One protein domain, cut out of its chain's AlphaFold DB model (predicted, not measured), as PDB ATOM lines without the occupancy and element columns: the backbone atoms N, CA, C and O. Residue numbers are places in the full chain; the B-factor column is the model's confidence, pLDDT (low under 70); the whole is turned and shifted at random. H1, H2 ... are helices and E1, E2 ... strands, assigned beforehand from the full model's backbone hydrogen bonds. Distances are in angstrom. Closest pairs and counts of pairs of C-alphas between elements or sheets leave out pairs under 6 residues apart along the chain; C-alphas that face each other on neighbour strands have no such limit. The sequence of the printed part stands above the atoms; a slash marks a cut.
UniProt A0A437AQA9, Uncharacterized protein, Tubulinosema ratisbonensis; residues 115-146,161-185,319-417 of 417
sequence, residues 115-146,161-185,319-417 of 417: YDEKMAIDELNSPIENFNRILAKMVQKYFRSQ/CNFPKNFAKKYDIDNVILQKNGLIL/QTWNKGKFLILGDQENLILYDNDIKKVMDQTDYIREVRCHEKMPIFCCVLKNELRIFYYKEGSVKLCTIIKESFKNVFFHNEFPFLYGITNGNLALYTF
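What this domain is: This is residues 115 to 146, 161 to 185 and 319 to 417 of the 417 residues of an uncharacterized protein of Tubulinosema ratisbonensis (UniProt A0A437AQA9). Three small sheets stand one after another like blades in part of a propeller: the edge strands E5, E9 and E13 come close together, while the opposite edges E1, E12 and E2 lie apart from one another. The sheet E9 E10 E11 E12 is the middle blade, H1 packs slantwise on it, and the two-stranded hairpin E3 E4 lies beyond E13. The printed part has 156 residues, with E1, H1 and then E2 to E15 along the chain, a mostly strand make-up. The sheet E1 E8 E7 E6 E5 is mixed, while E9 E10 E11 E12, E2 E15 E14 E13 and E3 E4 are antiparallel. The whole is compact, with a radius of gyration of the C-alphas of 15.1 A and spans of 45 by 41 by 29 A.

How they stand to each other: E1, residues 118 to 120, is parallel to E8, residues 342 to 347, with N 347 and O 119 at 3.0 A. E7, residues 334 to 339, E6, residues 327 to 330, and the edge strand E5, residues 320 to 323, complete this sheet; N 344 and O 337 are 2.9 A apart, N 329 and O 336 2.8 A, N 322 and O 328 2.9 A. E5 E6 E7 E8 form a meander, each strand the antiparallel neighbour of the one before. H1, residues 131 to 143, has every O i to N i+4 pair within hydrogen-bond range. It is on the sheet of E9, residues 354 to 357, E10, residues 363 to 367, E11, residues 372 to 378, and E12, residues 381 to 388, at a height over the sheet of 11.0 A. H1 is only just over E10, where 3 of its C-alphas fall, and on the local plane it runs slantwise at 41 degrees to E10; its closest C-alphas with E12 are those of Phe 131 and Cys 385, 5.9 A. E9 E10 E11 E12 is a second meander, with N 365 and O 356 at 2.8 A, N 375 and O 364 at 2.8 A and N 383 and O 376 at 2.8 A. E2, residues 169 to 171, is antiparallel to E15, residues 411 to 415, with N 414 and O 169 at 2.8 A. E13, residues 395 to 397, E14, residues 404 to 408, and E15 are a third meander, with N 405 and O 396 at 2.8 A and N 413 and O 406 at 2.9 A. E3, residues 176 to 180, and E4, residues 183 to 185, are a hairpin, with N 185 and O 178 at 2.8 A; E3 and E13 are near each other. The three larger sheets make a stack of sheets, face to face in turn: the closest C-alphas of E5 and E9 are those of Asn 322 and Arg 356, 5.4 A, and of E9 and E13 those of Arg 356 and Phe 396, 6.4 A.

Where its parts are: E1 begins at C-alpha 118, (145.904, 125.988, 101.018). H1 is 17.3 A long from first to last C-alpha, beginning at (135.994, 127.207, 122.996). E7 is 16.2 A long, E8 16.4 A, E11 20.2 A and E12 21.7 A. E15 ends at C-alpha 415, (146.040, 133.883, 130.833).

The domain as a whole: The two C-alphas farthest apart are those of Tyr 115 and Asp 172, 45.3 A. Residues 147 to 160 and 186 to 318 are not printed; C-alphas 146 and 161 are 27.3 A apart, and C-alphas 185 and 319 23.1 A. Of the links printed whole, none is long. The mean pLDDT of the printed part is 78.5; residues 115 to 118, 121 to 146, 161 to 167, 349 and 417 are under 70.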
ATOM      1  N   TYR A 115     150.129 117.028  99.365       37.72
ATOM      2  CA  TYR A 115     148.959 117.923  99.371       37.72
ATOM      3  C   TYR A 115     149.151 119.411  99.721       37.72
ATOM      4  O   TYR A 115     149.401 119.801 100.859       37.72
ATOM      5  N   ASP A 116     148.946 120.245  98.694       43.81
ATOM      6  CA  ASP A 116     148.969 121.713  98.720       43.81
ATOM      7  C   ASP A 116     147.545 122.301  98.733       43.81
ATOM      8  O   ASP A 116     147.249 123.273  98.041       43.81
ATOM      9  N   GLU A 117     146.627 121.716  99.508       58.28
ATOM     10  CA  GLU A 117     145.374 122.416  99.806       58.28
ATOM     11  C   GLU A 117     145.680 123.539 100.801       58.28
ATOM     12  O   GLU A 117     145.844 123.317 102.006       58.28
ATOM     13  N   LYS A 118     145.822 124.747 100.255       65.06
ATOM     14  CA  LYS A 118     145.904 125.988 101.018       65.06
ATOM     15  C   LYS A 118     144.515 126.368 101.512       65.06
ATOM     16  O   LYS A 118     143.538 126.277 100.773       65.06
ATOM     17  N   MET A 119     144.441 126.797 102.763       73.81
ATOM     18  CA  MET A 119     143.222 127.317 103.374       73.81
ATOM     19  C   MET A 119     143.529 128.685 103.963       73.81
ATOM     20  O   MET A 119     144.495 128.814 104.717       73.81
ATOM     21  N   ALA A 120     142.727 129.700 103.656       71.50
ATOM     22  CA  ALA A 120     142.919 131.003 104.274       71.50
ATOM     23  C   ALA A 120     142.545 130.927 105.761       71.50
ATOM     24  O   ALA A 120     141.510 130.364 106.128       71.50
ATOM     25  N   ILE A 121     143.362 131.508 106.644       68.19
ATOM     26  CA  ILE A 121     143.034 131.546 108.080       68.19
ATOM     27  C   ILE A 121     141.717 132.289 108.330       68.19
ATOM     28  O   ILE A 121     140.987 131.930 109.250       68.19
ATOM     29  N   ASP A 122     141.383 133.272 107.499       61.94
ATOM     30  CA  ASP A 122     140.149 134.049 107.633       61.94
ATOM     31  C   ASP A 122     138.890 133.226 107.289       61.94
ATOM     32  O   ASP A 122     137.795 133.537 107.753       61.94
ATOM     33  N   GLU A 123     139.039 132.117 106.556       60.34
ATOM     34  CA  GLU A 123     137.961 131.154 106.300       60.34
ATOM     35  C   GLU A 123     137.732 130.198 107.482       60.34
ATOM     36  O   GLU A 123     136.697 129.525 107.553       60.34
ATOM     37  N   LEU A 124     138.660 130.151 108.452       60.44
ATOM     38  CA  LEU A 124     138.504 129.409 109.705       60.44
ATOM     39  C   LEU A 124     137.532 130.150 110.633       60.44
ATOM     40  O   LEU A 124     137.896 130.630 111.706       60.44
ATOM     41  N   ASN A 125     136.262 130.206 110.243       52.56
ATOM     42  CA  ASN A 125     135.213 130.763 111.079       52.56
ATOM     43  C   ASN A 125     135.057 129.926 112.354       52.56
ATOM     44  O   ASN A 125     134.712 128.740 112.326       52.56
ATOM     45  N   SER A 126     135.287 130.568 113.497       45.88
ATOM     46  CA  SER A 126     134.851 130.044 114.784       45.88
ATOM     47  C   SER A 126     133.351 130.315 114.894       45.88
ATOM     48  O   SER A 126     132.966 131.486 114.917       45.88
ATOM     49  N   PRO A 127     132.459 129.307 114.957       46.56
ATOM     50  CA  PRO A 127     131.144 129.589 115.502       46.56
ATOM     51  C   PRO A 127     131.374 130.153 116.908       46.56
ATOM     52  O   PRO A 127     132.087 129.546 117.705       46.56
ATOM     53  N   ILE A 128     130.778 131.314 117.189       46.09
ATOM     54  CA  ILE A 128     130.877 132.080 118.449       46.09
ATOM     55  C   ILE A 128     130.607 131.205 119.696       46.09
ATOM     56  O   ILE A 128     130.970 131.546 120.820       46.09
ATOM     57  N   GLU A 129     130.051 130.009 119.509       45.72
ATOM     58  CA  GLU A 129     129.917 129.000 120.539       45.72
ATOM     59  C   GLU A 129     131.109 128.020 120.620       45.72
ATOM     60  O   GLU A 129     131.333 127.162 119.760       45.72
ATOM     61  N   ASN A 130     131.697 128.004 121.824       57.41
ATOM     62  CA  ASN A 130     132.191 126.824 122.545       57.41
ATOM     63  C   ASN A 130     133.697 126.483 122.568       57.41
ATOM     64  O   ASN A 130     134.044 125.310 122.738       57.41
ATOM     65  N   PHE A 131     134.602 127.468 122.584       51.84
ATOM     66  CA  PHE A 131     135.994 127.207 122.996       51.84
ATOM     67  C   PHE A 131     136.093 126.699 124.446       51.84
ATOM     68  O   PHE A 131     136.689 125.650 124.675       51.84
ATOM     69  N   ASN A 132     135.397 127.330 125.402       55.66
ATOM     70  CA  ASN A 132     135.359 126.870 126.800       55.66
ATOM     71  C   ASN A 132     134.832 125.432 126.937       55.66
ATOM     72  O   ASN A 132     135.319 124.670 127.767       55.66
ATOM     73  N   ARG A 133     133.901 124.997 126.076       58.88
ATOM     74  CA  ARG A 133     133.436 123.598 126.034       58.88
ATOM     75  C   ARG A 133     134.444 122.659 125.377       58.88
ATOM     76  O   ARG A 133     134.571 121.523 125.835       58.88
ATOM     77  N   ILE A 134     135.132 123.080 124.312       61.84
ATOM     78  CA  ILE A 134     136.223 122.295 123.705       61.84
ATOM     79  C   ILE A 134     137.334 122.098 124.742       61.84
ATOM     80  O   ILE A 134     137.735 120.961 124.996       61.84
ATOM     81  N   LEU A 135     137.734 123.166 125.425       62.75
ATOM     82  CA  LEU A 135     138.714 123.145 126.503       62.75
ATOM     83  C   LEU A 135     138.266 122.327 127.704       62.75
ATOM     84  O   LEU A 135     139.016 121.467 128.140       62.75
ATOM     85  N   ALA A 136     137.048 122.512 128.217       62.81
ATOM     86  CA  ALA A 136     136.545 121.716 129.336       62.81
ATOM     87  C   ALA A 136     136.566 120.217 128.999       62.81
ATOM     88  O   ALA A 136     136.998 119.401 129.816       62.81
ATOM     89  N   LYS A 137     136.180 119.841 127.770       64.88
ATOM     90  CA  LYS A 137     136.301 118.458 127.278       64.88
ATOM     91  C   LYS A 137     137.755 117.996 127.208       64.88
ATOM     92  O   LYS A 137     138.032 116.844 127.535       64.88
ATOM     93  N   MET A 138     138.682 118.857 126.798       64.50
ATOM     94  CA  MET A 138     140.110 118.541 126.785       64.50
ATOM     95  C   MET A 138     140.671 118.369 128.191       64.50
ATOM     96  O   MET A 138     141.303 117.351 128.454       64.50
ATOM     97  N   VAL A 139     140.387 119.295 129.108       64.31
ATOM     98  CA  VAL A 139     140.830 119.220 130.501       64.31
ATOM     99  C   VAL A 139     140.330 117.921 131.137       64.31
ATOM    100  O   VAL A 139     141.094 117.180 131.751       64.31
ATOM    101  N   GLN A 140     139.064 117.570 130.905       62.72
ATOM    102  CA  GLN A 140     138.509 116.289 131.346       62.72
ATOM    103  C   GLN A 140     139.182 115.077 130.696       62.72
ATOM    104  O   GLN A 140     139.433 114.092 131.383       62.72
ATOM    105  N   LYS A 141     139.458 115.124 129.389       65.94
ATOM    106  CA  LYS A 141     140.068 114.012 128.647       65.94
ATOM    107  C   LYS A 141     141.520 113.763 129.055       65.94
ATOM    108  O   LYS A 141     141.935 112.608 129.076       65.94
ATOM    109  N   TYR A 142     142.277 114.826 129.314       59.47
ATOM    110  CA  TYR A 142     143.726 114.764 129.490       59.47
ATOM    111  C   TYR A 142     144.180 114.853 130.959       59.47
ATOM    112  O   TYR A 142     145.275 114.379 131.242       59.47
ATOM    113  N   PHE A 143     143.365 115.386 131.887       55.66
ATOM    114  CA  PHE A 143     143.803 115.659 133.274       55.66
ATOM    115  C   PHE A 143     142.902 115.107 134.380       55.66
ATOM    116  O   PHE A 143     143.378 114.927 135.498       55.66
ATOM    117  N   ARG A 144     141.618 114.803 134.131       50.19
ATOM    118  CA  ARG A 144     140.803 114.141 135.166       50.19
ATOM    119  C   ARG A 144     141.101 112.645 135.192       50.19
ATOM    120  O   ARG A 144     141.008 111.970 134.168       50.19
ATOM    121  N   SER A 145     141.389 112.115 136.383       41.06
ATOM    122  CA  SER A 145     141.369 110.672 136.620       41.06
ATOM    123  C   SER A 145     140.016 110.124 136.154       41.06
ATOM    124  O   SER A 145     138.979 110.762 136.339       41.06
ATOM    125  N   GLN A 146     139.996 108.953 135.512       44.78
ATOM    126  CA  GLN A 146     138.781 108.340 134.950       44.78
ATOM    127  C   GLN A 146     137.761 107.879 136.023       44.78
ATOM    128  O   GLN A 146     136.988 106.944 135.811       44.78
ATOM    129  N   CYS A 161     131.450 133.990 125.838       34.16
ATOM    130  CA  CYS A 161     132.750 133.600 126.382       34.16
ATOM    131  C   CYS A 161     133.856 133.972 125.398       34.16
ATOM    132  O   CYS A 161     134.253 133.176 124.551       34.16
ATOM    133  N   ASN A 162     134.356 135.199 125.539       36.94
ATOM    134  CA  ASN A 162     135.686 135.558 125.066       36.94
ATOM    135  C   ASN A 162     136.719 134.821 125.937       36.94
ATOM    136  O   ASN A 162     136.486 134.639 127.133       36.94
ATOM    137  N   PHE A 163     137.868 134.438 125.370       43.19
ATOM    138  CA  PHE A 163     139.081 134.208 126.169       43.19
ATOM    139  C   PHE A 163     139.234 135.406 127.117       43.19
ATOM    140  O   PHE A 163     138.966 136.529 126.663       43.19
ATOM    141  N   PRO A 164     139.560 135.229 128.408       48.09
ATOM    142  CA  PRO A 164     139.590 136.371 129.301       48.09
ATOM    143  C   PRO A 164     140.588 137.388 128.747       48.09
ATOM    144  O   PRO A 164     141.772 137.107 128.587       48.09
ATOM    145  N   LYS A 165     140.071 138.577 128.414       49.62
ATOM    146  CA  LYS A 165     140.892 139.732 128.030       49.62
ATOM    147  C   LYS A 165     141.773 140.194 129.198       49.62
ATOM    148  O   LYS A 165     142.712 140.943 128.990       49.62
ATOM    149  N   ASN A 166     141.462 139.739 130.413       54.62
ATOM    150  CA  ASN A 166     142.163 140.074 131.641       54.62
ATOM    151  C   ASN A 166     143.058 138.902 132.057       54.62
ATOM    152  O   ASN A 166     142.618 137.753 132.081       54.62
ATOM    153  N   PHE A 167     144.305 139.195 132.414       63.59
ATOM    154  CA  PHE A 167     145.233 138.215 132.972       63.59
ATOM    155  C   PHE A 167     144.806 137.800 134.389       63.59
ATOM    156  O   PHE A 167     144.284 138.606 135.157       63.59
ATOM    157  N   ALA A 168     145.050 136.541 134.753       73.12
ATOM    158  CA  ALA A 168     144.740 136.008 136.080       73.12
ATOM    159  C   ALA A 168     145.844 136.305 137.098       73.12
ATOM    160  O   ALA A 168     145.582 136.513 138.281       73.12
ATOM    161  N   LYS A 169     147.097 136.311 136.636       83.12
ATOM    162  CA  LYS A 169     148.270 136.599 137.459       83.12
ATOM    163  C   LYS A 169     149.326 137.306 136.626       83.12
ATOM    164  O   LYS A 169     149.421 137.084 135.420       83.12
ATOM    165  N   LYS A 170     150.104 138.159 137.281       86.94
ATOM    166  CA  LYS A 170     151.185 138.929 136.680       86.94
ATOM    167  C   LYS A 170     152.460 138.689 137.474       86.94
ATOM    168  O   LYS A 170     152.409 138.617 138.701       86.94
ATOM    169  N   TYR A 171     153.570 138.554 136.766       88.94
ATOM    170  CA  TYR A 171     154.900 138.413 137.336       88.94
ATOM    171  C   TYR A 171     155.787 139.522 136.781       88.94
ATOM    172  O   TYR A 171     155.677 139.869 135.600       88.94
ATOM    173  N   ASP A 172     156.657 140.049 137.635       88.94
ATOM    174  CA  ASP A 172     157.642 141.073 137.286       88.94
ATOM    175  C   ASP A 172     158.819 140.434 136.527       88.94
ATOM    176  O   ASP A 172     159.907 140.217 137.050       88.94
ATOM    177  N   ILE A 173     158.519 139.970 135.312       91.38
ATOM    178  CA  ILE A 173     159.432 139.270 134.405       91.38
ATOM    179  C   ILE A 173     159.169 139.798 132.994       91.38
ATOM    180  O   ILE A 173     158.099 139.571 132.428       91.38
ATOM    181  N   ASP A 174     160.151 140.460 132.394       89.69
ATOM    182  CA  ASP A 174     160.021 141.148 131.103       89.69
ATOM    183  C   ASP A 174     160.884 140.524 129.983       89.69
ATOM    184  O   ASP A 174     160.737 140.835 128.788       89.69
ATOM    185  N   ASN A 175     161.796 139.620 130.356       91.75
ATOM    186  CA  ASN A 175     162.796 139.062 129.459       91.75
ATOM    187  C   ASN A 175     163.096 137.584 129.738       91.75
ATOM    188  O   ASN A 175     164.132 137.221 130.297       91.75
ATOM    189  N   VAL A 176     162.179 136.718 129.308       93.62
ATOM    190  CA  VAL A 176     162.360 135.263 129.353       93.62
ATOM    191  C   VAL A 176     163.376 134.825 128.299       93.62
ATOM    192  O   VAL A 176     163.178 135.055 127.106       93.62
ATOM    193  N   ILE A 177     164.434 134.162 128.760       93.31
ATOM    194  CA  ILE A 177     165.499 133.573 127.941       93.31
ATOM    195  C   ILE A 177     165.142 132.137 127.566       93.31
ATOM    196  O   ILE A 177     165.300 131.734 126.417       93.31
ATOM    197  N   LEU A 178     164.653 131.367 128.539       92.50
ATOM    198  CA  LEU A 178     164.318 129.959 128.364       92.50
ATOM    199  C   LEU A 178     163.211 129.549 129.336       92.50
ATOM    200  O   LEU A 178     163.135 130.054 130.454       92.50
ATOM    201  N   GLN A 179     162.376 128.595 128.930       91.31
ATOM    202  CA  GLN A 179     161.356 128.003 129.786       91.31
ATOM    203  C   GLN A 179     161.315 126.489 129.594       91.31
ATOM    204  O   GLN A 179     161.419 125.991 128.471       91.31
ATOM    205  N   LYS A 180     161.152 125.751 130.696       89.31
ATOM    206  CA  LYS A 180     160.846 124.318 130.666       89.31
ATOM    207  C   LYS A 180     160.232 123.873 131.986       89.31
ATOM    208  O   LYS A 180     160.691 124.274 133.045       89.31
ATOM    209  N   ASN A 181     159.212 123.015 131.941       85.31
ATOM    210  CA  ASN A 181     158.679 122.321 133.126       85.31
ATOM    211  C   ASN A 181     158.253 123.226 134.306       85.31
ATOM    212  O   ASN A 181     158.180 122.769 135.438       85.31
ATOM    213  N   GLY A 182     157.913 124.490 134.041       87.12
ATOM    214  CA  GLY A 182     157.483 125.437 135.076       87.12
ATOM    215  C   GLY A 182     158.621 126.320 135.582       87.12
ATOM    216  O   GLY A 182     158.354 127.309 136.252       87.12
ATOM    217  N   LEU A 183     159.860 126.020 135.193       93.31
ATOM    218  CA  LEU A 183     161.018 126.871 135.411       93.31
ATOM    219  C   LEU A 183     161.168 127.866 134.264       93.31
ATOM    220  O   LEU A 183     161.033 127.514 133.086       93.31
ATOM    221  N   ILE A 184     161.472 129.104 134.625       95.00
ATOM    222  CA  ILE A 184     161.758 130.202 133.711       95.00
ATOM    223  C   ILE A 184     163.153 130.717 134.034       95.00
ATOM    224  O   ILE A 184     163.399 131.172 135.146       95.00
ATOM    225  N   LEU A 185     164.041 130.697 133.047       96.19
ATOM    226  CA  LEU A 185     165.263 131.485 133.074       96.19
ATOM    227  C   LEU A 185     164.956 132.843 132.445       96.19
ATOM    228  O   LEU A 185     164.574 132.914 131.272       96.19
ATOM    229  N   GLN A 319     160.883 130.549 109.489       85.00
ATOM    230  CA  GLN A 319     161.260 131.670 110.360       85.00
ATOM    231  C   GLN A 319     161.077 131.338 111.832       85.00
ATOM    232  O   GLN A 319     161.910 131.667 112.673       85.00
ATOM    233  N   THR A 320     159.985 130.653 112.144       89.19
ATOM    234  CA  THR A 320     159.680 130.201 113.492       89.19
ATOM    235  C   THR A 320     159.117 128.797 113.438       89.19
ATOM    236  O   THR A 320     158.512 128.383 112.448       89.19
ATOM    237  N   TRP A 321     159.340 128.030 114.492       93.19
ATOM    238  CA  TRP A 321     158.849 126.671 114.572       93.19
ATOM    239  C   TRP A 321     158.627 126.262 116.019       93.19
ATOM    240  O   TRP A 321     159.198 126.832 116.952       93.19
ATOM    241  N   ASN A 322     157.780 125.256 116.207       93.12
ATOM    242  CA  ASN A 322     157.646 124.588 117.486       93.12
ATOM    243  C   ASN A 322     157.118 123.164 117.310       93.12
ATOM    244  O   ASN A 322     156.171 122.919 116.557       93.12
ATOM    245  N   LYS A 323     157.706 122.218 118.045       91.06
ATOM    246  CA  LYS A 323     157.229 120.836 118.117       91.06
ATOM    247  C   LYS A 323     156.596 120.579 119.481       91.06
ATOM    248  O   LYS A 323     157.286 120.537 120.496       91.06
ATOM    249  N   GLY A 324     155.293 120.329 119.466       87.69
ATOM    250  CA  GLY A 324     154.564 119.694 120.560       87.69
ATOM    251  C   GLY A 324     154.057 118.336 120.089       87.69
ATOM    252  O   GLY A 324     154.802 117.534 119.511       87.69
ATOM    253  N   LYS A 325     152.752 118.109 120.239       84.75
ATOM    254  CA  LYS A 325     152.095 116.926 119.670       84.75
ATOM    255  C   LYS A 325     152.281 116.825 118.147       84.75
ATOM    256  O   LYS A 325     152.642 115.767 117.645       84.75
ATOM    257  N   PHE A 326     152.166 117.944 117.443       88.25
ATOM    258  CA  PHE A 326     152.475 118.118 116.018       88.25
ATOM    259  C   PHE A 326     153.593 119.155 115.852       88.25
ATOM    260  O   PHE A 326     154.017 119.779 116.830       88.25
ATOM    261  N   LEU A 327     154.140 119.257 114.645       91.19
ATOM    262  CA  LEU A 327     155.116 120.281 114.281       91.19
ATOM    263  C   LEU A 327     154.375 121.437 113.611       91.19
ATOM    264  O   LEU A 327     153.568 121.205 112.715       91.19
ATOM    265  N   ILE A 328     154.659 122.666 114.034       92.69
ATOM    266  CA  ILE A 328     154.192 123.872 113.350       92.69
ATOM    267  C   ILE A 328     155.385 124.704 112.941       92.69
ATOM    268  O   ILE A 328     156.320 124.871 113.725       92.69
ATOM    269  N   LEU A 329     155.310 125.239 111.730       91.75
ATOM    270  CA  LEU A 329     156.232 126.204 111.164       91.75
ATOM    271  C   LEU A 329     155.457 127.480 110.836       91.75
ATOM    272  O   LEU A 329     154.326 127.406 110.363       91.75
ATOM    273  N   GLY A 330     156.077 128.625 111.072       89.06
ATOM    274  CA  GLY A 330     155.683 129.898 110.484       89.06
ATOM    275  C   GLY A 330     156.739 130.326 109.473       89.06
ATOM    276  O   GLY A 330     157.939 130.318 109.783       89.06
ATOM    277  N   ASP A 331     156.294 130.677 108.275       82.44
ATOM    278  CA  ASP A 331     157.065 131.476 107.326       82.44
ATOM    279  C   ASP A 331     156.464 132.893 107.213       82.44
ATOM    280  O   ASP A 331     155.674 133.293 108.068       82.44
ATOM    281  N   GLN A 332     156.888 133.683 106.219       78.62
ATOM    282  CA  GLN A 332     156.439 135.076 106.075       78.62
ATOM    283  C   GLN A 332     154.921 135.211 105.918       78.62
ATOM    284  O   GLN A 332     154.367 136.208 106.374       78.62
ATOM    285  N   GLU A 333     154.277 134.231 105.285       78.25
ATOM    286  CA  GLU A 333     152.888 134.327 104.820       78.25
ATOM    287  C   GLU A 333     152.062 133.087 105.173       78.25
ATOM    288  O   GLU A 333     150.858 133.059 104.949       78.25
ATOM    289  N   ASN A 334     152.675 132.022 105.693       86.00
ATOM    290  CA  ASN A 334     152.008 130.744 105.882       86.00
ATOM    291  C   ASN A 334     152.315 130.150 107.249       86.00
ATOM    292  O   ASN A 334     153.453 130.117 107.730       86.00
ATOM    293  N   LEU A 335     151.276 129.559 107.825       89.25
ATOM    294  CA  LEU A 335     151.385 128.642 108.938       89.25
ATOM    295  C   LEU A 335     151.287 127.207 108.412       89.25
ATOM    296  O   LEU A 335     150.270 126.803 107.849       89.25
ATOM    297  N   ILE A 336     152.337 126.417 108.614       88.62
ATOM    298  CA  ILE A 336     152.413 125.041 108.120       88.62
ATOM    299  C   ILE A 336     152.367 124.076 109.299       88.62
ATOM    300  O   ILE A 336     153.236 124.107 110.171       88.62
ATOM    301  N   LEU A 337     151.374 123.191 109.319       89.19
ATOM    302  CA  LEU A 337     151.211 122.145 110.323       89.19
ATOM    303  C   LEU A 337     151.566 120.781 109.724       89.19
ATOM    304  O   LEU A 337     151.041 120.407 108.678       89.19
ATOM    305  N   TYR A 338     152.405 120.028 110.431       87.62
ATOM    306  CA  TYR A 338     152.743 118.636 110.140       87.62
ATOM    307  C   TYR A 338     152.302 117.732 111.302       87.62
ATOM    308  O   TYR A 338     152.812 117.853 112.424       87.62
ATOM    309  N   ASP A 339     151.384 116.801 111.033       84.94
ATOM    310  CA  ASP A 339     150.990 115.723 111.950       84.94
ATOM    311  C   ASP A 339     151.050 114.371 111.232       84.94
ATOM    312  O   ASP A 339     150.154 114.020 110.465       84.94
ATOM    313  N   ASN A 340     152.112 113.605 111.495       79.88
ATOM    314  CA  ASN A 340     152.426 112.364 110.779       79.88
ATOM    315  C   ASN A 340     152.460 112.609 109.258       79.88
ATOM    316  O   ASN A 340     153.278 113.401 108.796       79.88
ATOM    317  N   ASP A 341     151.549 111.985 108.511       76.38
ATOM    318  CA  ASP A 341     151.450 112.088 107.051       76.38
ATOM    319  C   ASP A 341     150.590 113.278 106.585       76.38
ATOM    320  O   ASP A 341     150.410 113.492 105.388       76.38
ATOM    321  N   ILE A 342     150.032 114.059 107.515       80.00
ATOM    322  CA  ILE A 342     149.184 115.210 107.200       80.00
ATOM    323  C   ILE A 342     150.034 116.478 107.205       80.00
ATOM    324  O   ILE A 342     150.539 116.894 108.251       80.00
ATOM    325  N   LYS A 343     150.108 117.138 106.048       85.50
ATOM    326  CA  LYS A 343     150.583 118.517 105.896       85.50
ATOM    327  C   LYS A 343     149.379 119.428 105.673       85.50
ATOM    328  O   LYS A 343     148.530 119.146 104.832       85.50
ATOM    329  N   LYS A 344     149.307 120.529 106.415       83.56
ATOM    330  CA  LYS A 344     148.342 121.607 106.181       83.56
ATOM    331  C   LYS A 344     149.050 122.936 106.063       83.56
ATOM    332  O   LYS A 344     149.849 123.270 106.933       83.56
ATOM    333  N   VAL A 345     148.723 123.683 105.017       85.75
ATOM    334  CA  VAL A 345     149.221 125.039 104.790       85.75
ATOM    335  C   VAL A 345     148.054 125.992 104.986       85.75
ATOM    336  O   VAL A 345     147.002 125.834 104.367       85.75
ATOM    337  N   MET A 346     148.227 126.938 105.896       86.44
ATOM    338  CA  MET A 346     147.242 127.964 106.186       86.44
ATOM    339  C   MET A 346     147.831 129.312 105.795       86.44
ATOM    340  O   MET A 346     148.836 129.721 106.378       86.44
ATOM    341  N   ASP A 347     147.219 129.972 104.817       83.88
ATOM    342  CA  ASP A 347     147.661 131.284 104.347       83.88
ATOM    343  C   ASP A 347     147.281 132.345 105.392       83.88
ATOM    344  O   ASP A 347     146.157 132.367 105.915       83.88
ATOM    345  N   GLN A 348     148.226 133.225 105.701       73.44
ATOM    346  CA  GLN A 348     148.103 134.293 106.677       73.44
ATOM    347  C   GLN A 348     148.525 135.625 106.053       73.44
ATOM    348  O   GLN A 348     149.561 135.734 105.408       73.44
ATOM    349  N   THR A 349     147.718 136.659 106.267       69.81
ATOM    350  CA  THR A 349     147.955 138.001 105.711       69.81
ATOM    351  C   THR A 349     149.054 138.775 106.440       69.81
ATOM    352  O   THR A 349     149.665 139.668 105.862       69.81
ATOM    353  N   ASP A 350     149.312 138.423 107.700       76.88
ATOM    354  CA  ASP A 350     150.252 139.107 108.581       76.88
ATOM    355  C   ASP A 350     151.484 138.252 108.898       76.88
ATOM    356  O   ASP A 350     151.402 137.039 109.090       76.88
ATOM    357  N   TYR A 351     152.616 138.937 109.069       83.12
ATOM    358  CA  TYR A 351     153.900 138.342 109.423       83.12
ATOM    359  C   TYR A 351     153.849 137.546 110.740       83.12
ATOM    360  O   TYR A 351     153.568 138.102 111.811       83.12
ATOM    361  N   ILE A 352     154.197 136.258 110.670       87.38
ATOM    362  CA  ILE A 352     154.242 135.355 111.825       87.38
ATOM    363  C   ILE A 352     155.583 135.497 112.539       87.38
ATOM    364  O   ILE A 352     156.615 135.007 112.084       87.38
ATOM    365  N   ARG A 353     155.568 136.117 113.720       89.50
ATOM    366  CA  ARG A 353     156.790 136.309 114.509       89.50
ATOM    367  C   ARG A 353     157.174 135.065 115.302       89.50
ATOM    368  O   ARG A 353     158.352 134.763 115.463       89.50
ATOM    369  N   GLU A 354     156.187 134.367 115.852       91.44
ATOM    370  CA  GLU A 354     156.425 133.226 116.732       91.44
ATOM    371  C   GLU A 354     155.268 132.233 116.670       91.44
ATOM    372  O   GLU A 354     154.102 132.623 116.650       91.44
ATOM    373  N   VAL A 355     155.585 130.939 116.676       93.62
ATOM    374  CA  VAL A 355     154.594 129.869 116.835       93.62
ATOM    375  C   VAL A 355     154.902 129.049 118.078       93.62
ATOM    376  O   VAL A 355     156.065 128.792 118.415       93.62
ATOM    377  N   ARG A 356     153.849 128.614 118.770       93.69
ATOM    378  CA  ARG A 356     153.960 127.728 119.932       93.69
ATOM    379  C   ARG A 356     152.891 126.662 119.897       93.69
ATOM    380  O   ARG A 356     151.728 126.946 119.634       93.69
ATOM    381  N   CYS A 357     153.290 125.446 120.230       92.50
ATOM    382  CA  CYS A 357     152.413 124.302 120.386       92.50
ATOM    383  C   CYS A 357     152.392 123.916 121.856       92.50
ATOM    384  O   CYS A 357     153.421 123.913 122.533       92.50
ATOM    385  N   HIS A 358     151.231 123.511 122.350       90.00
ATOM    386  CA  HIS A 358     151.186 122.838 123.631       90.00
ATOM    387  C   HIS A 358     151.812 121.433 123.493       90.00
ATOM    388  O   HIS A 358     151.549 120.707 122.532       90.00
ATOM    389  N   GLU A 359     152.618 121.007 124.474       85.94
ATOM    390  CA  GLU A 359     153.308 119.705 124.421       85.94
ATOM    391  C   GLU A 359     152.329 118.514 124.385       85.94
ATOM    392  O   GLU A 359     152.434 117.635 123.532       85.94
ATOM    393  N   LYS A 360     151.347 118.495 125.299       84.81
ATOM    394  CA  LYS A 360     150.376 117.395 125.462       84.81
ATOM    395  C   LYS A 360     149.055 117.595 124.706       84.81
ATOM    396  O   LYS A 360     148.403 116.625 124.312       84.81
ATOM    397  N   MET A 361     148.624 118.843 124.539       83.69
ATOM    398  CA  MET A 361     147.308 119.182 124.001       83.69
ATOM    399  C   MET A 361     147.393 119.590 122.537       83.69
ATOM    400  O   MET A 361     148.389 120.180 122.132       83.69
ATOM    401  N   PRO A 362     146.353 119.339 121.727       86.25
ATOM    402  CA  PRO A 362     146.388 119.743 120.339       86.25
ATOM    403  C   PRO A 362     145.914 121.197 120.164       86.25
ATOM    404  O   PRO A 362     144.977 121.482 119.422       86.25
ATOM    405  N   ILE A 363     146.546 122.101 120.910       87.75
ATOM    406  CA  ILE A 363     146.354 123.551 120.850       87.75
ATOM    407  C   ILE A 363     147.680 124.171 120.444       87.75
ATOM    408  O   ILE A 363     148.748 123.699 120.846       87.75
ATOM    409  N   PHE A 364     147.597 125.235 119.666       91.94
ATOM    410  CA  PHE A 364     148.745 126.037 119.295       91.94
ATOM    411  C   PHE A 364     148.349 127.497 119.136       91.94
ATOM    412  O   PHE A 364     147.164 127.826 119.087       91.94
ATOM    413  N   CYS A 365     149.335 128.376 119.049       91.75
ATOM    414  CA  CYS A 365     149.114 129.780 118.756       91.75
ATOM    415  C   CYS A 365     150.155 130.320 117.779       91.75
ATOM    416  O   CYS A 365     151.282 129.817 117.721       91.75
ATOM    417  N   CYS A 366     149.772 131.365 117.048       91.94
ATOM    418  CA  CYS A 366     150.690 132.208 116.296       91.94
ATOM    419  C   CYS A 366     150.658 133.632 116.861       91.94
ATOM    420  O   CYS A 366     149.593 134.177 117.166       91.94
ATOM    421  N   VAL A 367     151.845 134.203 117.044       91.81
ATOM    422  CA  VAL A 367     152.053 135.579 117.487       91.81
ATOM    423  C   VAL A 367     152.330 136.438 116.267       91.81
ATOM    424  O   VAL A 367     153.283 136.188 115.524       91.81
ATOM    425  N   LEU A 368     151.513 137.467 116.098       90.00
ATOM    426  CA  LEU A 368     151.644 138.492 115.073       90.00
ATOM    427  C   LEU A 368     152.103 139.798 115.720       90.00
ATOM    428  O   LEU A 368     152.357 139.871 116.924       90.00
ATOM    429  N   LYS A 369     152.214 140.857 114.916       87.81
ATOM    430  CA  LYS A 369     152.681 142.169 115.382       87.81
ATOM    431  C   LYS A 369     151.844 142.722 116.547       87.81
ATOM    432  O   LYS A 369     152.407 143.174 117.544       87.81
ATOM    433  N   ASN A 370     150.518 142.661 116.411       86.50
ATOM    434  CA  ASN A 370     149.557 143.309 117.314       86.50
ATOM    435  C   ASN A 370     148.481 142.358 117.848       86.50
ATOM    436  O   ASN A 370     147.517 142.808 118.470       86.50
ATOM    437  N   GLU A 371     148.599 141.065 117.565       87.62
ATOM    438  CA  GLU A 371     147.655 140.088 118.075       87.62
ATOM    439  C   GLU A 371     148.273 138.701 118.212       87.62
ATOM    440  O   GLU A 371     149.278 138.359 117.590       87.62
ATOM    441  N   LEU A 372     147.618 137.886 119.025       88.44
ATOM    442  CA  LEU A 372     147.861 136.465 119.161       88.44
ATOM    443  C   LEU A 372     146.613 135.717 118.701       88.44
ATOM    444  O   LEU A 372     145.524 135.961 119.223       88.44
ATOM    445  N   ARG A 373     146.769 134.755 117.791       87.81
ATOM    446  CA  ARG A 373     145.687 133.843 117.398       87.81
ATOM    447  C   ARG A 373     145.931 132.465 117.997       87.81
ATOM    448  O   ARG A 373     147.030 131.925 117.886       87.81
ATOM    449  N   ILE A 374     144.914 131.886 118.627       87.31
ATOM    450  CA  ILE A 374     144.977 130.548 119.235       87.31
ATOM    451  C   ILE A 374     144.088 129.604 118.439       87.31
ATOM    452  O   ILE A 374     142.953 129.944 118.109       87.31
ATOM    453  N   PHE A 375     144.577 128.398 118.187       86.12
ATOM    454  CA  PHE A 375     143.926 127.395 117.362       86.12
ATOM    455  C   PHE A 375     143.849 126.043 118.066       86.12
ATOM    456  O   PHE A 375     144.677 125.689 118.907       86.12
ATOM    457  N   TYR A 376     142.863 125.256 117.654       84.94
ATOM    458  CA  TYR A 376     142.677 123.870 118.049       84.94
ATOM    459  C   TYR A 376     142.791 122.972 116.825       84.94
ATOM    460  O   TYR A 376     142.172 123.237 115.794       84.94
ATOM    461  N   TYR A 377     143.543 121.886 116.960       83.00
ATOM    462  CA  TYR A 377     143.719 120.884 115.920       83.00
ATOM    463  C   TYR A 377     143.125 119.539 116.348       83.00
ATOM    464  O   TYR A 377     143.331 119.068 117.467       83.00
ATOM    465  N   LYS A 378     142.380 118.874 115.467       79.44
ATOM    466  CA  LYS A 378     141.909 117.505 115.707       79.44
ATOM    467  C   LYS A 378     141.574 116.814 114.397       79.44
ATOM    468  O   LYS A 378     140.779 117.345 113.631       79.44
ATOM    469  N   GLU A 379     142.099 115.600 114.208       72.69
ATOM    470  CA  GLU A 379     141.712 114.712 113.096       72.69
ATOM    471  C   GLU A 379     141.823 115.427 111.735       72.69
ATOM    472  O   GLU A 379     140.883 115.446 110.948       72.69
ATOM    473  N   GLY A 380     142.945 116.112 111.493       71.50
ATOM    474  CA  GLY A 380     143.153 116.871 110.260       71.50
ATOM    475  C   GLY A 380     142.419 118.213 110.198       71.50
ATOM    476  O   GLY A 380     142.747 119.019 109.341       71.50
ATOM    477  N   SER A 381     141.482 118.531 111.093       76.50
ATOM    478  CA  SER A 381     140.780 119.823 111.120       76.50
ATOM    479  C   SER A 381     141.482 120.828 112.038       76.50
ATOM    480  O   SER A 381     141.851 120.490 113.163       76.50
ATOM    481  N   VAL A 382     141.642 122.068 111.568       81.31
ATOM    482  CA  VAL A 382     142.106 123.214 112.364       81.31
ATOM    483  C   VAL A 382     140.913 124.134 112.605       81.31
ATOM    484  O   VAL A 382     140.079 124.296 111.719       81.31
ATOM    485  N   LYS A 383     140.814 124.717 113.800       80.56
ATOM    486  CA  LYS A 383     139.791 125.708 114.151       80.56
ATOM    487  C   LYS A 383     140.410 126.878 114.896       80.56
ATOM    488  O   LYS A 383     141.121 126.660 115.880       80.56
ATOM    489  N   LEU A 384     140.090 128.099 114.477       80.81
ATOM    490  CA  LEU A 384     140.412 129.304 115.233       80.81
ATOM    491  C   LEU A 384     139.581 129.330 116.525       80.81
ATOM    492  O   LEU A 384     138.360 129.160 116.517       80.81
ATOM    493  N   CYS A 385     140.261 129.499 117.651       75.75
ATOM    494  CA  CYS A 385     139.659 129.488 118.980       75.75
ATOM    495  C   CYS A 385     139.467 130.893 119.530       75.75
ATOM    496  O   CYS A 385     138.413 131.198 120.080       75.75
ATOM    497  N   THR A 386     140.493 131.736 119.419       77.50
ATOM    498  CA  THR A 386     140.427 133.114 119.900       77.50
ATOM    499  C   THR A 386     141.482 133.998 119.244       77.50
ATOM    500  O   THR A 386     142.464 133.496 118.690       77.50
ATOM    501  N   ILE A 387     141.272 135.308 119.359       82.50
ATOM    502  CA  ILE A 387     142.202 136.360 118.967       82.50
ATOM    503  C   ILE A 387     142.349 137.309 120.158       82.50
ATOM    504  O   ILE A 387     141.356 137.853 120.647       82.50
ATOM    505  N   ILE A 388     143.582 137.518 120.615       82.00
ATOM    506  CA  ILE A 388     143.920 138.484 121.663       82.00
ATOM    507  C   ILE A 388     144.637 139.654 120.996       82.00
ATOM    508  O   ILE A 388     145.742 139.483 120.491       82.00
ATOM    509  N   LYS A 389     143.998 140.827 120.968       85.38
ATOM    510  CA  LYS A 389     144.501 142.034 120.288       85.38
ATOM    511  C   LYS A 389     145.493 142.806 121.157       85.38
ATOM    512  O   LYS A 389     145.184 143.895 121.635       85.38
ATOM    513  N   GLU A 390     146.661 142.217 121.376       85.12
ATOM    514  CA  GLU A 390     147.785 142.839 122.073       85.12
ATOM    515  C   GLU A 390     149.116 142.469 121.413       85.12
ATOM    516  O   GLU A 390     149.238 141.431 120.758       85.12
ATOM    517  N   SER A 391     150.136 143.307 121.615       87.62
ATOM    518  CA  SER A 391     151.502 142.964 121.223       87.62
ATOM    519  C   SER A 391     152.168 142.166 122.336       87.62
ATOM    520  O   SER A 391     152.386 142.654 123.443       87.62
ATOM    521  N   PHE A 392     152.511 140.925 122.029       90.81
ATOM    522  CA  PHE A 392     153.290 140.076 122.922       90.81
ATOM    523  C   PHE A 392     154.766 140.222 122.579       90.81
ATOM    524  O   PHE A 392     155.073 140.506 121.431       90.81
ATOM    525  N   LYS A 393     155.701 139.988 123.500       89.25
ATOM    526  CA  LYS A 393     157.147 139.860 123.204       89.25
ATOM    527  C   LYS A 393     157.579 138.396 123.103       89.25
ATOM    528  O   LYS A 393     158.394 138.057 122.256       89.25
ATOM    529  N   ASN A 394     157.011 137.551 123.955       90.00
ATOM    530  CA  ASN A 394     157.267 136.115 124.039       90.00
ATOM    531  C   ASN A 394     155.989 135.441 124.554       90.00
ATOM    532  O   ASN A 394     155.278 136.045 125.368       90.00
ATOM    533  N   VAL A 395     155.692 134.224 124.098       92.88
ATOM    534  CA  VAL A 395     154.582 133.415 124.616       92.88
ATOM    535  C   VAL A 395     154.990 131.956 124.791       92.88
ATOM    536  O   VAL A 395     155.806 131.420 124.043       92.88
ATOM    537  N   PHE A 396     154.386 131.277 125.761       92.81
ATOM    538  CA  PHE A 396     154.527 129.831 125.930       92.81
ATOM    539  C   PHE A 396     153.331 129.239 126.678       92.81
ATOM    540  O   PHE A 396     152.683 129.896 127.492       92.81
ATOM    541  N   PHE A 397     153.030 127.972 126.399       90.81
ATOM    542  CA  PHE A 397     151.978 127.247 127.106       90.81
ATOM    543  C   PHE A 397     152.477 126.717 128.449       90.81
ATOM    544  O   PHE A 397     153.639 126.339 128.604       90.81
ATOM    545  N   HIS A 398     151.567 126.626 129.415       88.12
ATOM    546  CA  HIS A 398     151.789 125.822 130.607       88.12
ATOM    547  C   HIS A 398     151.954 124.342 130.210       88.12
ATOM    548  O   HIS A 398     151.286 123.854 129.303       88.12
ATOM    549  N   ASN A 399     152.828 123.591 130.886       82.81
ATOM    550  CA  ASN A 399     153.144 122.213 130.460       82.81
ATOM    551  C   ASN A 399     151.974 121.239 130.679       82.81
ATOM    552  O   ASN A 399     151.823 120.235 129.977       82.81
ATOM    553  N   GLU A 400     151.162 121.522 131.698       80.69
ATOM    554  CA  GLU A 400     150.044 120.670 132.116       80.69
ATOM    555  C   GLU A 400     148.668 121.267 131.871       80.69
ATOM    556  O   GLU A 400     147.698 120.539 131.783       80.69
ATOM    557  N   PHE A 401     148.536 122.577 131.766       82.12
ATOM    558  CA  PHE A 401     147.222 123.199 131.681       82.12
ATOM    559  C   PHE A 401     147.153 123.943 130.366       82.12
ATOM    560  O   PHE A 401     148.189 124.355 129.855       82.12
ATOM    561  N   PRO A 402     145.960 124.171 129.803       79.94
ATOM    562  CA  PRO A 402     145.876 124.867 128.528       79.94
ATOM    563  C   PRO A 402     146.197 126.366 128.667       79.94
ATOM    564  O   PRO A 402     145.960 127.125 127.735       79.94
ATOM    565  N   PHE A 403     146.694 126.801 129.828       86.38
ATOM    566  CA  PHE A 403     147.020 128.181 130.133       86.38
ATOM    567  C   PHE A 403     148.168 128.680 129.272       86.38
ATOM    568  O   PHE A 403     149.071 127.927 128.895       86.38
ATOM    569  N   LEU A 404     148.128 129.974 129.007       89.38
ATOM    570  CA  LEU A 404     149.120 130.655 128.205       89.38
ATOM    571  C   LEU A 404     149.805 131.711 129.059       89.38
ATOM    572  O   LEU A 404     149.143 132.520 129.705       89.38
ATOM    573  N   TYR A 405     151.126 131.725 129.024       91.94
ATOM    574  CA  TYR A 405     151.911 132.841 129.517       91.94
ATOM    575  C   TYR A 405     152.320 133.712 128.338       91.94
ATOM    576  O   TYR A 405     152.764 133.200 127.309       91.94
ATOM    577  N   GLY A 406     152.175 135.023 128.487       92.00
ATOM    578  CA  GLY A 406     152.581 135.991 127.480       92.00
ATOM    579  C   GLY A 406     153.232 137.204 128.121       92.00
ATOM    580  O   GLY A 406     152.701 137.753 129.084       92.00
ATOM    581  N   ILE A 407     154.376 137.629 127.588       91.50
ATOM    582  CA  ILE A 407     155.003 138.889 127.994       91.50
ATOM    583  C   ILE A 407     154.325 140.023 127.233       91.50
ATOM    584  O   ILE A 407     154.469 140.110 126.014       91.50
ATOM    585  N   THR A 408     153.615 140.886 127.948       88.50
ATOM    586  CA  THR A 408     152.938 142.084 127.428       88.50
ATOM    587  C   THR A 408     153.203 143.239 128.390       88.50
ATOM    588  O   THR A 408     153.298 143.029 129.601       88.50
ATOM    589  N   ASN A 409     153.386 144.456 127.872       84.75
ATOM    590  CA  ASN A 409     153.618 145.656 128.690       84.75
ATOM    591  C   ASN A 409     154.718 145.469 129.761       84.75
ATOM    592  O   ASN A 409     154.527 145.792 130.936       84.75
ATOM    593  N   GLY A 410     155.844 144.864 129.364       86.25
ATOM    594  CA  GLY A 410     157.009 144.647 130.229       86.25
ATOM    595  C   GLY A 410     156.803 143.636 131.356       86.25
ATOM    596  O   GLY A 410     157.517 143.692 132.342       86.25
ATOM    597  N   ASN A 411     155.806 142.754 131.277       89.88
ATOM    598  CA  ASN A 411     155.526 141.804 132.348       89.88
ATOM    599  C   ASN A 411     154.994 140.480 131.813       89.88
ATOM    600  O   ASN A 411     154.304 140.442 130.792       89.88
ATOM    601  N   LEU A 412     155.235 139.402 132.552       91.62
ATOM    602  CA  LEU A 412     154.715 138.083 132.239       91.62
ATOM    603  C   LEU A 412     153.299 137.957 132.799       91.62
ATOM    604  O   LEU A 412     153.089 137.901 134.012       91.62
ATOM    605  N   ALA A 413     152.322 137.898 131.906       90.25
ATOM    606  CA  ALA A 413     150.922 137.705 132.232       90.25
ATOM    607  C   ALA A 413     150.520 136.242 132.016       90.25
ATOM    608  O   ALA A 413     150.805 135.652 130.972       90.25
ATOM    609  N   LEU A 414     149.840 135.665 133.004       88.50
ATOM    610  CA  LEU A 414     149.184 134.370 132.903       88.50
ATOM    611  C   LEU A 414     147.737 134.573 132.459       88.50
ATOM    612  O   LEU A 414     146.933 135.174 133.174       88.50
ATOM    613  N   TYR A 415     147.399 133.993 131.321       82.25
ATOM    614  CA  TYR A 415     146.040 133.883 130.833       82.25
ATOM    615  C   TYR A 415     145.518 132.480 131.148       82.25
ATOM    616  O   TYR A 415     145.929 131.483 130.540       82.25
ATOM    617  N   THR A 416     144.646 132.403 132.152       72.88
ATOM    618  CA  THR A 416     143.902 131.183 132.488       72.88
ATOM    619  C   THR A 416     142.528 131.198 131.831       72.88
ATOM    620  O   THR A 416     142.161 132.169 131.184       72.88
ATOM    621  N   PHE A 417     141.774 130.114 131.997       60.12
ATOM    622  CA  PHE A 417     140.384 130.004 131.553       60.12
ATOM    623  C   PHE A 417     139.401 130.215 132.680       60.12
ATOM    624  O   PHE A 417     139.743 129.785 133.806       60.12
TER     625      PHE A 417